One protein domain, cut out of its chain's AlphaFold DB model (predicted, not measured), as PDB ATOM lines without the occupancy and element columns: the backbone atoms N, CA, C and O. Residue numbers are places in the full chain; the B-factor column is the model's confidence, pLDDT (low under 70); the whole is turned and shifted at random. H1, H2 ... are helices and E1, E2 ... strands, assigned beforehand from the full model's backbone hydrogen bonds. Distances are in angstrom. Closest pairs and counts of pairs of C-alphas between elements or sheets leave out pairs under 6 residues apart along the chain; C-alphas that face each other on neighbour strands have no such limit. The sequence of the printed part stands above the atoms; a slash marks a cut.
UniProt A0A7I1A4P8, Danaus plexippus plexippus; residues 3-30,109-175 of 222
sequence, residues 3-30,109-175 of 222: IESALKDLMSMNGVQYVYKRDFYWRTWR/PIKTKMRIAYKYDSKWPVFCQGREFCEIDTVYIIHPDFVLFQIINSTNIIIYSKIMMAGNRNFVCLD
ATOM      1  N   ILE A   3      25.452  -4.128  17.738       68.69
ATOM      2  CA  ILE A   3      25.768  -4.960  18.902       68.69
ATOM      3  C   ILE A   3      24.518  -5.614  19.509       68.69
ATOM      4  O   ILE A   3      24.546  -6.802  19.802       68.69
ATOM      5  N   GLU A   4      23.395  -4.896  19.648       66.44
ATOM      6  CA  GLU A   4      22.160  -5.520  20.157       66.44
ATOM      7  C   GLU A   4      21.600  -6.575  19.198       66.44
ATOM      8  O   GLU A   4      21.073  -7.586  19.652       66.44
ATOM      9  N   SER A   5      21.713  -6.356  17.880       69.88
ATOM     10  CA  SER A   5      21.331  -7.368  16.889       69.88
ATOM     11  C   SER A   5      22.234  -8.590  17.005       69.88
ATOM     12  O   SER A   5      21.727  -9.692  17.149       69.88
ATOM     13  N   ALA A   6      23.555  -8.390  17.062       69.44
ATOM     14  CA  ALA A   6      24.511  -9.475  17.242       69.44
ATOM     15  C   ALA A   6      24.278 -10.238  18.554       69.44
ATOM     16  O   ALA A   6      24.434 -11.455  18.585       69.44
ATOM     17  N   LEU A   7      23.878  -9.555  19.634       71.75
ATOM     18  CA  LEU A   7      23.485 -10.212  20.878       71.75
ATOM     19  C   LEU A   7      22.202 -11.021  20.684       71.75
ATOM     20  O   LEU A   7      22.141 -12.149  21.142       71.75
ATOM     21  N   LYS A   8      21.178 -10.497  20.006       70.62
ATOM     22  CA  LYS A   8      19.949 -11.259  19.715       70.62
ATOM     23  C   LYS A   8      20.228 -12.485  18.841       70.62
ATOM     24  O   LYS A   8      19.684 -13.556  19.108       70.62
ATOM     25  N   ASP A   9      21.093 -12.347  17.844       68.19
ATOM     26  CA  ASP A   9      21.535 -13.442  16.977       68.19
ATOM     27  C   ASP A   9      22.311 -14.490  17.783       68.19
ATOM     28  O   ASP A   9      22.011 -15.681  17.699       68.19
ATOM     29  N   LEU A  10      23.210 -14.033  18.666       68.94
ATOM     30  CA  LEU A  10      23.887 -14.881  19.637       68.94
ATOM     31  C   LEU A  10      22.866 -15.603  20.518       68.94
ATOM     32  O   LEU A  10      22.805 -16.819  20.495       68.94
ATOM     33  N   MET A  11      21.991 -14.895  21.227       67.44
ATOM     34  CA  MET A  11      20.992 -15.492  22.118       67.44
ATOM     35  C   MET A  11      20.078 -16.492  21.384       67.44
ATOM     36  O   MET A  11      19.740 -17.541  21.923       67.44
ATOM     37  N   SER A  12      19.739 -16.248  20.120       65.31
ATOM     38  CA  SER A  12      18.917 -17.169  19.323       65.31
ATOM     39  C   SER A  12      19.663 -18.389  18.757       65.31
ATOM     40  O   SER A  12      19.036 -19.214  18.094       65.31
ATOM     41  N   MET A  13      20.969 -18.542  19.036       63.41
ATOM     42  CA  MET A  13      21.841 -19.582  18.458       63.41
ATOM     43  C   MET A  13      21.866 -19.565  16.921       63.41
ATOM     44  O   MET A  13      22.113 -20.585  16.276       63.41
ATOM     45  N   ASN A  14      21.608 -18.408  16.312       64.06
ATOM     46  CA  ASN A  14      21.584 -18.286  14.864       64.06
ATOM     47  C   ASN A  14      23.023 -18.227  14.321       64.06
ATOM     48  O   ASN A  14      23.740 -17.259  14.557       64.06
ATOM     49  N   GLY A  15      23.466 -19.282  13.628       59.75
ATOM     50  CA  GLY A  15      24.817 -19.371  13.049       59.75
ATOM     51  C   GLY A  15      25.955 -19.617  14.053       59.75
ATOM     52  O   GLY A  15      27.111 -19.703  13.658       59.75
ATOM     53  N   VAL A  16      25.661 -19.778  15.345       63.56
ATOM     54  CA  VAL A  16      26.678 -19.914  16.403       63.56
ATOM     55  C   VAL A  16      26.346 -21.046  17.367       63.56
ATOM     56  O   VAL A  16      25.182 -21.319  17.658       63.56
ATOM     57  N   GLN A  17      27.383 -21.700  17.888       67.19
ATOM     58  CA  GLN A  17      27.263 -22.604  19.026       67.19
ATOM     59  C   GLN A  17      27.872 -21.928  20.242       67.19
ATOM     60  O   GLN A  17      28.949 -21.344  20.174       67.19
ATOM     61  N   TYR A  18      27.190 -21.996  21.374       70.12
ATOM     62  CA  TYR A  18      27.766 -21.511  22.613       70.12
ATOM     63  C   TYR A  18      27.198 -22.264  23.798       70.12
ATOM     64  O   TYR A  18      26.098 -22.820  23.764       70.12
ATOM     65  N   VAL A  19      27.994 -22.257  24.856       74.56
ATOM     66  CA  VAL A  19      27.614 -22.735  26.176       74.56
ATOM     67  C   VAL A  19      27.552 -21.508  27.066       74.56
ATOM     68  O   VAL A  19      28.405 -20.622  26.971       74.56
ATOM     69  N   TYR A  20      26.543 -21.430  27.920       78.69
ATOM     70  CA  TYR A  20      26.430 -20.345  28.883       78.69
ATOM     71  C   TYR A  20      26.493 -20.903  30.300       78.69
ATOM     72  O   TYR A  20      26.049 -22.015  30.566       78.69
ATOM     73  N   LYS A  21      27.053 -20.139  31.227       78.88
ATOM     74  CA  LYS A  21      27.107 -20.442  32.650       78.88
ATOM     75  C   LYS A  21      26.265 -19.419  33.386       78.88
ATOM     76  O   LYS A  21      26.481 -18.214  33.261       78.88
ATOM     77  N   ARG A  22      25.334 -19.926  34.184       77.31
ATOM     78  CA  ARG A  22      24.635 -19.143  35.203       77.31
ATOM     79  C   ARG A  22      24.935 -19.783  36.554       77.31
ATOM     80  O   ARG A  22      24.810 -21.002  36.698       77.31
ATOM     81  N   ASP A  23      25.382 -18.989  37.515       74.50
ATOM     82  CA  ASP A  23      25.850 -19.476  38.818       74.50
ATOM     83  C   ASP A  23      26.998 -20.496  38.670       74.50
ATOM     84  O   ASP A  23      27.987 -20.230  37.987       74.50
ATOM     85  N   PHE A  24      26.882 -21.678  39.284       73.94
ATOM     86  CA  PHE A  24      27.923 -22.710  39.290       73.94
ATOM     87  C   PHE A  24      27.914 -23.631  38.061       73.94
ATOM     88  O   PHE A  24      28.928 -24.269  37.791       73.94
ATOM     89  N   TYR A  25      26.823 -23.673  37.289       79.31
ATOM     90  CA  TYR A  25      26.620 -24.678  36.237       79.31
ATOM     91  C   TYR A  25      26.648 -24.082  34.827       79.31
ATOM     92  O   TYR A  25      25.988 -23.077  34.539       79.31
ATOM     93  N   TRP A  26      27.354 -24.769  33.934       81.00
ATOM     94  CA  TRP A  26      27.225 -24.610  32.493       81.00
ATOM     95  C   TRP A  26      25.932 -25.242  32.017       81.00
ATOM     96  O   TRP A  26      25.510 -26.283  32.518       81.00
ATOM     97  N   ARG A  27      25.288 -24.591  31.059       79.12
ATOM     98  CA  ARG A  27      24.017 -25.002  30.492       79.12
ATOM     99  C   ARG A  27      24.045 -24.831  28.984       79.12
ATOM    100  O   ARG A  27      24.673 -23.920  28.447       79.12
ATOM    101  N   THR A  28      23.354 -25.735  28.308       77.88
ATOM    102  CA  THR A  28      23.120 -25.689  26.866       77.88
ATOM    103  C   THR A  28      21.769 -26.323  26.552       77.88
ATOM    104  O   THR A  28      21.161 -26.972  27.405       77.88
ATOM    105  N   TRP A  29      21.259 -26.108  25.345       76.06
ATOM    106  CA  TRP A  29      20.016 -26.715  24.888       76.06
ATOM    107  C   TRP A  29      20.122 -27.116  23.426       76.06
ATOM    108  O   TRP A  29      20.864 -26.524  22.643       76.06
ATOM    109  N   ARG A  30      19.342 -28.121  23.038       71.69
ATOM    110  CA  ARG A  30      19.272 -28.589  21.655       71.69
ATOM    111  C   ARG A  30      17.843 -28.969  21.307       71.69
ATOM    112  O   ARG A  30      17.176 -29.658  22.073       71.69
ATOM    113  N   PRO A 109      22.817  -8.810  41.079       89.56
ATOM    114  CA  PRO A 109      22.786  -8.803  39.615       89.56
ATOM    115  C   PRO A 109      22.567 -10.190  39.001       89.56
ATOM    116  O   PRO A 109      23.030 -11.196  39.535       89.56
ATOM    117  N   ILE A 110      21.927 -10.228  37.831       87.88
ATOM    118  CA  ILE A 110      21.850 -11.436  37.002       87.88
ATOM    119  C   ILE A 110      23.092 -11.455  36.115       87.88
ATOM    120  O   ILE A 110      23.247 -10.598  35.244       87.88
ATOM    121  N   LYS A 111      23.980 -12.426  36.340       86.06
ATOM    122  CA  LYS A 111      25.212 -12.604  35.563       86.06
ATOM    123  C   LYS A 111      25.133 -13.872  34.726       86.06
ATOM    124  O   LYS A 111      24.771 -14.933  35.237       86.06
ATOM    125  N   THR A 112      25.516 -13.769  33.461       86.06
ATOM    126  CA  THR A 112      25.620 -14.917  32.560       86.06
ATOM    127  C   THR A 112      26.961 -14.866  31.855       86.06
ATOM    128  O   THR A 112      27.236 -13.925  31.124       86.06
ATOM    129  N   LYS A 113      27.784 -15.896  32.041       86.81
ATOM    130  CA  LYS A 113      29.016 -16.061  31.270       86.81
ATOM    131  C   LYS A 113      28.712 -16.859  30.012       86.81
ATOM    132  O   LYS A 113      28.017 -17.865  30.086       86.81
ATOM    133  N   MET A 114      29.210 -16.443  28.861       83.88
ATOM    134  CA  MET A 114      28.975 -17.088  27.573       83.88
ATOM    135  C   MET A 114      30.313 -17.430  26.934       83.88
ATOM    136  O   MET A 114      31.179 -16.567  26.818       83.88
ATOM    137  N   ARG A 115      30.467 -18.677  26.490       81.88
ATOM    138  CA  ARG A 115      31.589 -19.115  25.660       81.88
ATOM    139  C   ARG A 115      31.087 -19.369  24.253       81.88
ATOM    140  O   ARG A 115      30.331 -20.310  24.029       81.88
ATOM    141  N   ILE A 116      31.526 -18.532  23.329       78.12
ATOM    142  CA  ILE A 116      31.078 -18.500  21.944       78.12
ATOM    143  C   ILE A 116      32.085 -19.270  21.097       78.12
ATOM    144  O   ILE A 116      33.281 -18.992  21.163       78.12
ATOM    145  N   ALA A 117      31.593 -20.239  20.328       73.75
ATOM    146  CA  ALA A 117      32.349 -21.008  19.351       73.75
ATOM    147  C   ALA A 117      31.739 -20.798  17.966       73.75
ATOM    148  O   ALA A 117      30.519 -20.897  17.771       73.75
ATOM    149  N   TYR A 118      32.591 -20.481  17.001       66.44
ATOM    150  CA  TYR A 118      32.131 -20.118  15.676       66.44
ATOM    151  C   TYR A 118      31.971 -21.311  14.736       66.44
ATOM    152  O   TYR A 118      32.802 -22.216  14.733       66.44
ATOM    153  N   LYS A 119      30.918 -21.305  13.907       59.56
ATOM    154  CA  LYS A 119      30.811 -22.215  12.761       59.56
ATOM    155  C   LYS A 119      31.278 -21.487  11.509       59.56
ATOM    156  O   LYS A 119      30.770 -20.410  11.211       59.56
ATOM    157  N   TYR A 120      32.206 -22.111  10.788       48.66
ATOM    158  CA  TYR A 120      32.964 -21.567   9.654       48.66
ATOM    159  C   TYR A 120      32.139 -20.907   8.519       48.66
ATOM    160  O   TYR A 120      32.714 -20.165   7.731       48.66
ATOM    161  N   ASP A 121      30.810 -21.073   8.476       54.84
ATOM    162  CA  ASP A 121      29.935 -20.615   7.381       54.84
ATOM    163  C   ASP A 121      29.141 -19.316   7.643       54.84
ATOM    164  O   ASP A 121      28.186 -19.012   6.925       54.84
ATOM    165  N   SER A 122      29.474 -18.520   8.662       57.38
ATOM    166  CA  SER A 122      28.721 -17.285   8.957       57.38
ATOM    167  C   SER A 122      29.622 -16.033   9.077       57.38
ATOM    168  O   SER A 122      30.849 -16.123   9.053       57.38
ATOM    169  N   LYS A 123      29.035 -14.831   9.248       59.03
ATOM    170  CA  LYS A 123      29.778 -13.596   9.605       59.03
ATOM    171  C   LYS A 123      30.156 -13.533  11.095       59.03
ATOM    172  O   LYS A 123      29.264 -13.576  11.946       59.03
ATOM    173  N   TRP A 124      31.449 -13.381  11.402       57.94
ATOM    174  CA  TRP A 124      31.991 -13.305  12.766       57.94
ATOM    175  C   TRP A 124      31.178 -12.374  13.687       57.94
ATOM    176  O   TRP A 124      30.950 -11.215  13.320       57.94
ATOM    177  N   PRO A 125      30.766 -12.813  14.894       61.97
ATOM    178  CA  PRO A 125      30.108 -11.929  15.840       61.97
ATOM    179  C   PRO A 125      31.088 -10.835  16.256       61.97
ATOM    180  O   PRO A 125      32.235 -11.113  16.614       61.97
ATOM    181  N   VAL A 126      30.609  -9.587  16.259       66.62
ATOM    182  CA  VAL A 126      31.395  -8.389  16.616       66.62
ATOM    183  C   VAL A 126      32.111  -8.556  17.967       66.62
ATOM    184  O   VAL A 126      33.205  -8.032  18.158       66.62
ATOM    185  N   PHE A 127      31.540  -9.352  18.875       68.00
ATOM    186  CA  PHE A 127      32.088  -9.652  20.200       68.00
ATOM    187  C   PHE A 127      33.403 -10.433  20.197       68.00
ATOM    188  O   PHE A 127      34.216 -10.232  21.093       68.00
ATOM    189  N   CYS A 128      33.623 -11.320  19.222       70.25
ATOM    190  CA  CYS A 128      34.815 -12.169  19.209       70.25
ATOM    191  C   CYS A 128      35.995 -11.542  18.463       70.25
ATOM    192  O   CYS A 128      37.074 -12.128  18.472       70.25
ATOM    193  N   GLN A 129      35.819 -10.376  17.825       72.00
ATOM    194  CA  GLN A 129      36.890  -9.642  17.132       72.00
ATOM    195  C   GLN A 129      37.736 -10.534  16.192       72.00
ATOM    196  O   GLN A 129      38.954 -10.401  16.126       72.00
ATOM    197  N   GLY A 130      37.094 -11.482  15.497       68.19
ATOM    198  CA  GLY A 130      37.752 -12.413  14.567       68.19
ATOM    199  C   GLY A 130      38.385 -13.663  15.194       68.19
ATOM    200  O   GLY A 130      39.045 -14.414  14.487       68.19
ATOM    201  N   ARG A 131      38.203 -13.911  16.499       71.19
ATOM    202  CA  ARG A 131      38.669 -15.138  17.169       71.19
ATOM    203  C   ARG A 131      37.653 -16.270  17.037       71.19
ATOM    204  O   ARG A 131      36.474 -16.054  17.310       71.19
ATOM    205  N   GLU A 132      38.131 -17.482  16.738       70.19
ATOM    206  CA  GLU A 132      37.338 -18.732  16.675       70.19
ATOM    207  C   GLU A 132      36.531 -19.005  17.947       70.19
ATOM    208  O   GLU A 132      35.402 -19.502  17.893       70.19
ATOM    209  N   PHE A 133      37.109 -18.624  19.087       75.12
ATOM    210  CA  PHE A 133      36.491 -18.719  20.396       75.12
ATOM    211  C   PHE A 133      36.631 -17.397  21.142       75.12
ATOM    212  O   PHE A 133      37.707 -16.792  21.169       75.12
ATOM    213  N   CYS A 134      35.561 -16.973  21.808       80.12
ATOM    214  CA  CYS A 134      35.626 -15.876  22.763       80.12
ATOM    215  C   CYS A 134      34.707 -16.112  23.963       80.12
ATOM    216  O   CYS A 134      33.754 -16.889  23.897       80.12
ATOM    217  N   GLU A 135      35.008 -15.437  25.070       85.69
ATOM    218  CA  GLU A 135      34.158 -15.423  26.255       85.69
ATOM    219  C   GLU A 135      33.689 -13.999  26.536       85.69
ATOM    220  O   GLU A 135      34.478 -13.051  26.471       85.69
ATOM    221  N   ILE A 136      32.405 -13.871  26.858       86.38
ATOM    222  CA  ILE A 136      31.791 -12.624  27.306       86.38
ATOM    223  C   ILE A 136      30.940 -12.888  28.542       86.38
ATOM    224  O   ILE A 136      30.381 -13.972  28.691       86.38
ATOM    225  N   ASP A 137      30.787 -11.879  29.381       88.06
ATOM    226  CA  ASP A 137      29.816 -11.857  30.460       88.06
ATOM    227  C   ASP A 137      28.709 -10.860  30.115       88.06
ATOM    228  O   ASP A 137      28.974  -9.720  29.729       88.06
ATOM    229  N   THR A 138      27.455 -11.275  30.270       87.69
ATOM    230  CA  THR A 138      26.309 -10.370  30.295       87.69
ATOM    231  C   THR A 138      25.883 -10.127  31.734       87.69
ATOM    232  O   THR A 138      25.820 -11.049  32.554       87.69
ATOM    233  N   VAL A 139      25.611  -8.866  32.061       88.88
ATOM    234  CA  VAL A 139      25.252  -8.447  33.418       88.88
ATOM    235  C   VAL A 139      24.009  -7.577  33.368       88.88
ATOM    236  O   VAL A 139      24.002  -6.545  32.703       88.88
ATOM    237  N   TYR A 140      22.980  -7.974  34.114       89.69
ATOM    238  CA  TYR A 140      21.821  -7.139  34.408       89.69
ATOM    239  C   TYR A 140      21.848  -6.717  35.875       89.69
ATOM    240  O   TYR A 140      21.818  -7.561  36.772       89.69
ATOM    241  N   ILE A 141      21.864  -5.409  36.114       90.94
ATOM    242  CA  ILE A 141      21.667  -4.802  37.431       90.94
ATOM    243  C   ILE A 141      20.296  -4.134  37.415       90.94
ATOM    244  O   ILE A 141      20.059  -3.185  36.663       90.94
ATOM    245  N   ILE A 142      19.382  -4.653  38.229       89.56
ATOM    246  CA  ILE A 142      17.986  -4.215  38.264       89.56
ATOM    247  C   ILE A 142      17.800  -3.239  39.428       89.56
ATOM    248  O   ILE A 142      17.997  -3.603  40.586       89.56
ATOM    249  N   HIS A 143      17.388  -2.010  39.128       87.00
ATOM    250  CA  HIS A 143      16.955  -1.016  40.106       87.00
ATOM    251  C   HIS A 143      15.478  -0.649  39.883       87.00
ATOM    252  O   HIS A 143      14.971  -0.803  38.772       87.00
ATOM    253  N   PRO A 144      14.786  -0.106  40.904       83.00
ATOM    254  CA  PRO A 144      13.392   0.333  40.764       83.00
ATOM    255  C   PRO A 144      13.164   1.393  39.675       83.00
ATOM    256  O   PRO A 144      12.073   1.492  39.122       83.00
ATOM    257  N   ASP A 145      14.188   2.188  39.356       83.75
ATOM    258  CA  ASP A 145      14.089   3.279  38.378       83.75
ATOM    259  C   ASP A 145      14.672   2.942  37.004       83.75
ATOM    260  O   ASP A 145      14.354   3.611  36.016       83.75
ATOM    261  N   PHE A 146      15.564   1.952  36.937       87.25
ATOM    262  CA  PHE A 146      16.249   1.578  35.707       87.25
ATOM    263  C   PHE A 146      16.833   0.166  35.780       87.25
ATOM    264  O   PHE A 146      17.151  -0.344  36.850       87.25
ATOM    265  N   VAL A 147      17.078  -0.431  34.621       88.88
ATOM    266  CA  VAL A 147      17.876  -1.649  34.478       88.88
ATOM    267  C   VAL A 147      19.138  -1.312  33.700       88.88
ATOM    268  O   VAL A 147      19.064  -0.828  32.572       88.88
ATOM    269  N   LEU A 148      20.298  -1.565  34.296       89.12
ATOM    270  CA  LEU A 148      21.587  -1.479  33.620       89.12
ATOM    271  C   LEU A 148      21.929  -2.851  33.041       89.12
ATOM    272  O   LEU A 148      21.982  -3.840  33.764       89.12
ATOM    273  N   PHE A 149      22.164  -2.891  31.740       89.50
ATOM    274  CA  PHE A 149      22.645  -4.048  31.008       89.50
ATOM    275  C   PHE A 149      24.057  -3.779  30.497       89.50
ATOM    276  O   PHE A 149      24.300  -2.725  29.910       89.50
ATOM    277  N   GLN A 150      24.973  -4.724  30.686       87.69
ATOM    278  CA  GLN A 150      26.351  -4.626  30.216       87.69
ATOM    279  C   GLN A 150      26.801  -5.917  29.536       87.69
ATOM    280  O   GLN A 150      26.394  -7.011  29.931       87.69
ATOM    281  N   ILE A 151      27.672  -5.769  28.538       86.06
ATOM    282  CA  ILE A 151      28.453  -6.857  27.945       86.06
ATOM    283  C   ILE A 151      29.918  -6.573  28.237       86.06
ATOM    284  O   ILE A 151      30.433  -5.514  27.874       86.06
ATOM    285  N   ILE A 152      30.574  -7.527  28.880       86.00
ATOM    286  CA  ILE A 152      31.955  -7.434  29.340       86.00
ATOM    287  C   ILE A 152      32.746  -8.550  28.659       86.00
ATOM    288  O   ILE A 152      32.254  -9.669  28.540       86.00
ATOM    289  N   ASN A 153      33.947  -8.269  28.162       81.25
ATOM    290  CA  ASN A 153      34.803  -9.307  27.588       81.25
ATOM    291  C   ASN A 153      35.598 -10.066  28.667       81.25
ATOM    292  O   ASN A 153      35.607  -9.703  29.843       81.25
ATOM    293  N   SER A 154      36.347 -11.087  28.250       77.88
ATOM    294  CA  SER A 154      37.218 -11.864  29.141       77.88
ATOM    295  C   SER A 154      38.335 -11.064  29.831       77.88
ATOM    296  O   SER A 154      38.889 -11.540  30.818       77.88
ATOM    297  N   THR A 155      38.667  -9.862  29.347       78.94
ATOM    298  CA  THR A 155      39.646  -8.952  29.967       78.94
ATOM    299  C   THR A 155      38.982  -7.884  30.841       78.94
ATOM    300  O   THR A 155      39.613  -6.880  31.155       78.94
ATOM    301  N   ASN A 156      37.714  -8.075  31.217       76.56
ATOM    302  CA  ASN A 156      36.930  -7.168  32.057       76.56
ATOM    303  C   ASN A 156      36.691  -5.765  31.454       76.56
ATOM    304  O   ASN A 156      36.479  -4.790  32.173       76.56
ATOM    305  N   ILE A 157      36.718  -5.648  30.124       78.44
ATOM    306  CA  ILE A 157      36.401  -4.414  29.396       78.44
ATOM    307  C   ILE A 157      34.917  -4.430  29.023       78.44
ATOM    308  O   ILE A 157      34.433  -5.391  28.420       78.44
ATOM    309  N   ILE A 158      34.201  -3.352  29.354       81.00
ATOM    310  CA  ILE A 158      32.797  -3.156  28.972       81.00
ATOM    311  C   ILE A 158      32.742  -2.814  27.481       81.00
ATOM    312  O   ILE A 158      33.056  -1.697  27.086       81.00
ATOM    313  N   ILE A 159      32.302  -3.767  26.664       80.44
ATOM    314  CA  ILE A 159      32.117  -3.598  25.214       80.44
ATOM    315  C   ILE A 159      30.825  -2.822  24.924       80.44
ATOM    316  O   ILE A 159      30.697  -2.112  23.927       80.44
ATOM    317  N   TYR A 160      29.819  -3.001  25.778       82.75
ATOM    318  CA  TYR A 160      28.487  -2.455  25.568       82.75
ATOM    319  C   TYR A 160      27.797  -2.183  26.890       82.75
ATOM    320  O   TYR A 160      27.884  -2.991  27.813       82.75
ATOM    321  N   SER A 161      27.057  -1.081  26.956       84.06
ATOM    322  CA  SER A 161      26.213  -0.753  28.093       84.06
ATOM    323  C   SER A 161      24.894  -0.150  27.627       84.06
ATOM    324  O   SER A 161      24.841   0.652  26.696       84.06
ATOM    325  N   LYS A 162      23.814  -0.494  28.319       83.62
ATOM    326  CA  LYS A 162      22.476   0.035  28.078       83.62
ATOM    327  C   LYS A 162      21.774   0.296  29.398       83.62
ATOM    328  O   LYS A 162      21.770  -0.561  30.272       83.62
ATOM    329  N   ILE A 163      21.135   1.450  29.521       85.75
ATOM    330  CA  ILE A 163      20.237   1.775  30.628       85.75
ATOM    331  C   ILE A 163      18.810   1.759  30.084       85.75
ATOM    332  O   ILE A 163      18.477   2.514  29.174       85.75
ATOM    333  N   MET A 164      17.974   0.887  30.636       86.94
ATOM    334  CA  MET A 164      16.547   0.789  30.331       86.94
ATOM    335  C   MET A 164      15.765   1.472  31.446       86.94
ATOM    336  O   MET A 164      15.985   1.173  32.613       86.94
ATOM    337  N   MET A 165      14.862   2.382  31.104       86.19
ATOM    338  CA  MET A 165      14.018   3.122  32.041       86.19
ATOM    339  C   MET A 165      12.540   2.928  31.702       86.19
ATOM    340  O   MET A 165      12.186   2.643  30.557       86.19
ATOM    341  N   ALA A 166      11.684   3.162  32.698       85.62
ATOM    342  CA  ALA A 166      10.231   3.117  32.562       85.62
ATOM    343  C   ALA A 166       9.720   3.901  31.336       85.62
ATOM    344  O   ALA A 166      10.204   5.003  31.028       85.62
ATOM    345  N   GLY A 167       8.712   3.329  30.674       82.38
ATOM    346  CA  GLY A 167       8.163   3.815  29.413       82.38
ATOM    347  C   GLY A 167       8.995   3.412  28.194       82.38
ATOM    348  O   GLY A 167       9.013   4.153  27.217       82.38
ATOM    349  N   ASN A 168       9.717   2.283  28.253       79.00
ATOM    350  CA  ASN A 168      10.569   1.777  27.165       79.00
ATOM    351  C   ASN A 168      11.670   2.757  26.722       79.00
ATOM    352  O   ASN A 168      12.122   2.737  25.574       79.00
ATOM    353  N   ARG A 169      12.118   3.625  27.634       77.69
ATOM    354  CA  ARG A 169      13.154   4.620  27.351       77.69
ATOM    355  C   ARG A 169      14.522   3.982  27.530       77.69
ATOM    356  O   ARG A 169      14.921   3.665  28.645       77.69
ATOM    357  N   ASN A 170      15.235   3.799  26.424       76.44
ATOM    358  CA  ASN A 170      16.514   3.101  26.391       76.44
ATOM    359  C   ASN A 170      17.647   4.059  26.019       76.44
ATOM    360  O   ASN A 170      17.578   4.734  24.995       76.44
ATOM    361  N   PHE A 171      18.713   4.057  26.813       76.12
ATOM    362  CA  PHE A 171      19.944   4.803  26.563       76.12
ATOM    363  C   PHE A 171      21.074   3.810  26.320       76.12
ATOM    364  O   PHE A 171      21.261   2.887  27.111       76.12
ATOM    365  N   VAL A 172      21.810   3.980  25.227       70.88
ATOM    366  CA  VAL A 172      22.876   3.065  24.805       70.88
ATOM    367  C   VAL A 172      24.206   3.801  24.823       70.88
ATOM    368  O   VAL A 172      24.292   4.907  24.292       70.88
ATOM    369  N   CYS A 173      25.240   3.170  25.376       65.44
ATOM    370  CA  CYS A 173      26.613   3.652  25.300       65.44
ATOM    371  C   CYS A 173      27.536   2.510  24.887       65.44
ATOM    372  O   CYS A 173      27.481   1.399  25.421       65.44
ATOM    373  N   LEU A 174      28.394   2.821  23.928       58.56
ATOM    374  CA  LEU A 174      29.572   2.031  23.612       58.56
ATOM    375  C   LEU A 174      30.656   2.456  24.610       58.56
ATOM    376  O   LEU A 174      30.738   3.642  24.923       58.56
ATOM    377  N   ASP A 175      31.407   1.505  25.161       58.81
ATOM    378  CA  ASP A 175      32.492   1.777  26.117       58.81
ATOM    379  C   ASP A 175      32.046   2.431  27.447       58.81
ATOM    380  O   ASP A 175      32.706   3.325  27.976       58.81
TER     381      ASP A 175
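Overview. This is residues 3 to 30 and 109 to 175 of the 222 residues of a protein of Danaus plexippus plexippus (UniProt A0A7I1A4P8). One twisted antiparallel sheet, in the order E2 E1 E3 E4 E5 E6 E7, curls round a single short helix, H1, over one face; its other face is bare. Residues 119 to 132 make a long loop at one end of the sheet. The printed part has 95 residues, with one named helix and seven named strands, H1 E1 E2 E3 E4 E5 E6 E7 along the chain: mostly strand. It is compact, with a radius of gyration of the C-alphas of 13.8 A and spans of 42 by 29 by 27 A.

Arrangement. Look first at E3, residues 110 to 118, E4, 133 to 142, E5, 146 to 153, E6, 158 to 165, and E7, 169 to 174: a meander, each strand the antiparallel neighbour of the one before. Within hydrogen-bond range are N 114 and O 136, 2.7 A, N 139 and O 150, 2.9 A, N 149 and O 162, 2.8 A, and N 163 and O 171, 2.8 A. E1, residues 16 to 22, is antiparallel to E3, with N 21 and O 113 at 2.7 A. It forms a hairpin with edge strand E2, residues 25 to 30, where N 27 and O 20 are 2.7 A apart. H1, residues 3 to 11, is on the sheet; its closest C-alphas to E1 are Leu 10 and Val 16, 6.6 A. Every O i to N i+4 pair in H1 is within hydrogen-bond range.

Along the chain. Find C-alpha 3 at (25.768, -4.960, 18.902), where H1 begins. E4 runs 29.5 A from C-alpha 133 at (36.491, -18.719, 20.396); E3 measures 25.2 A and E5 23.0 A. E7 ends at C-alpha 174, (29.572, 2.031, 23.612).

Size, cuts and confidence. The C-alphas of Tyr 120 and Pro 144 are farthest apart, 42.8 A. Residues 31 to 108 are not printed; C-alphas 30 and 109 are 27.0 A apart. E3 to E4 is a long link. Mean pLDDT of the printed part is 76.1, with residues 9 to 17 and 118 to 127 among those under 70.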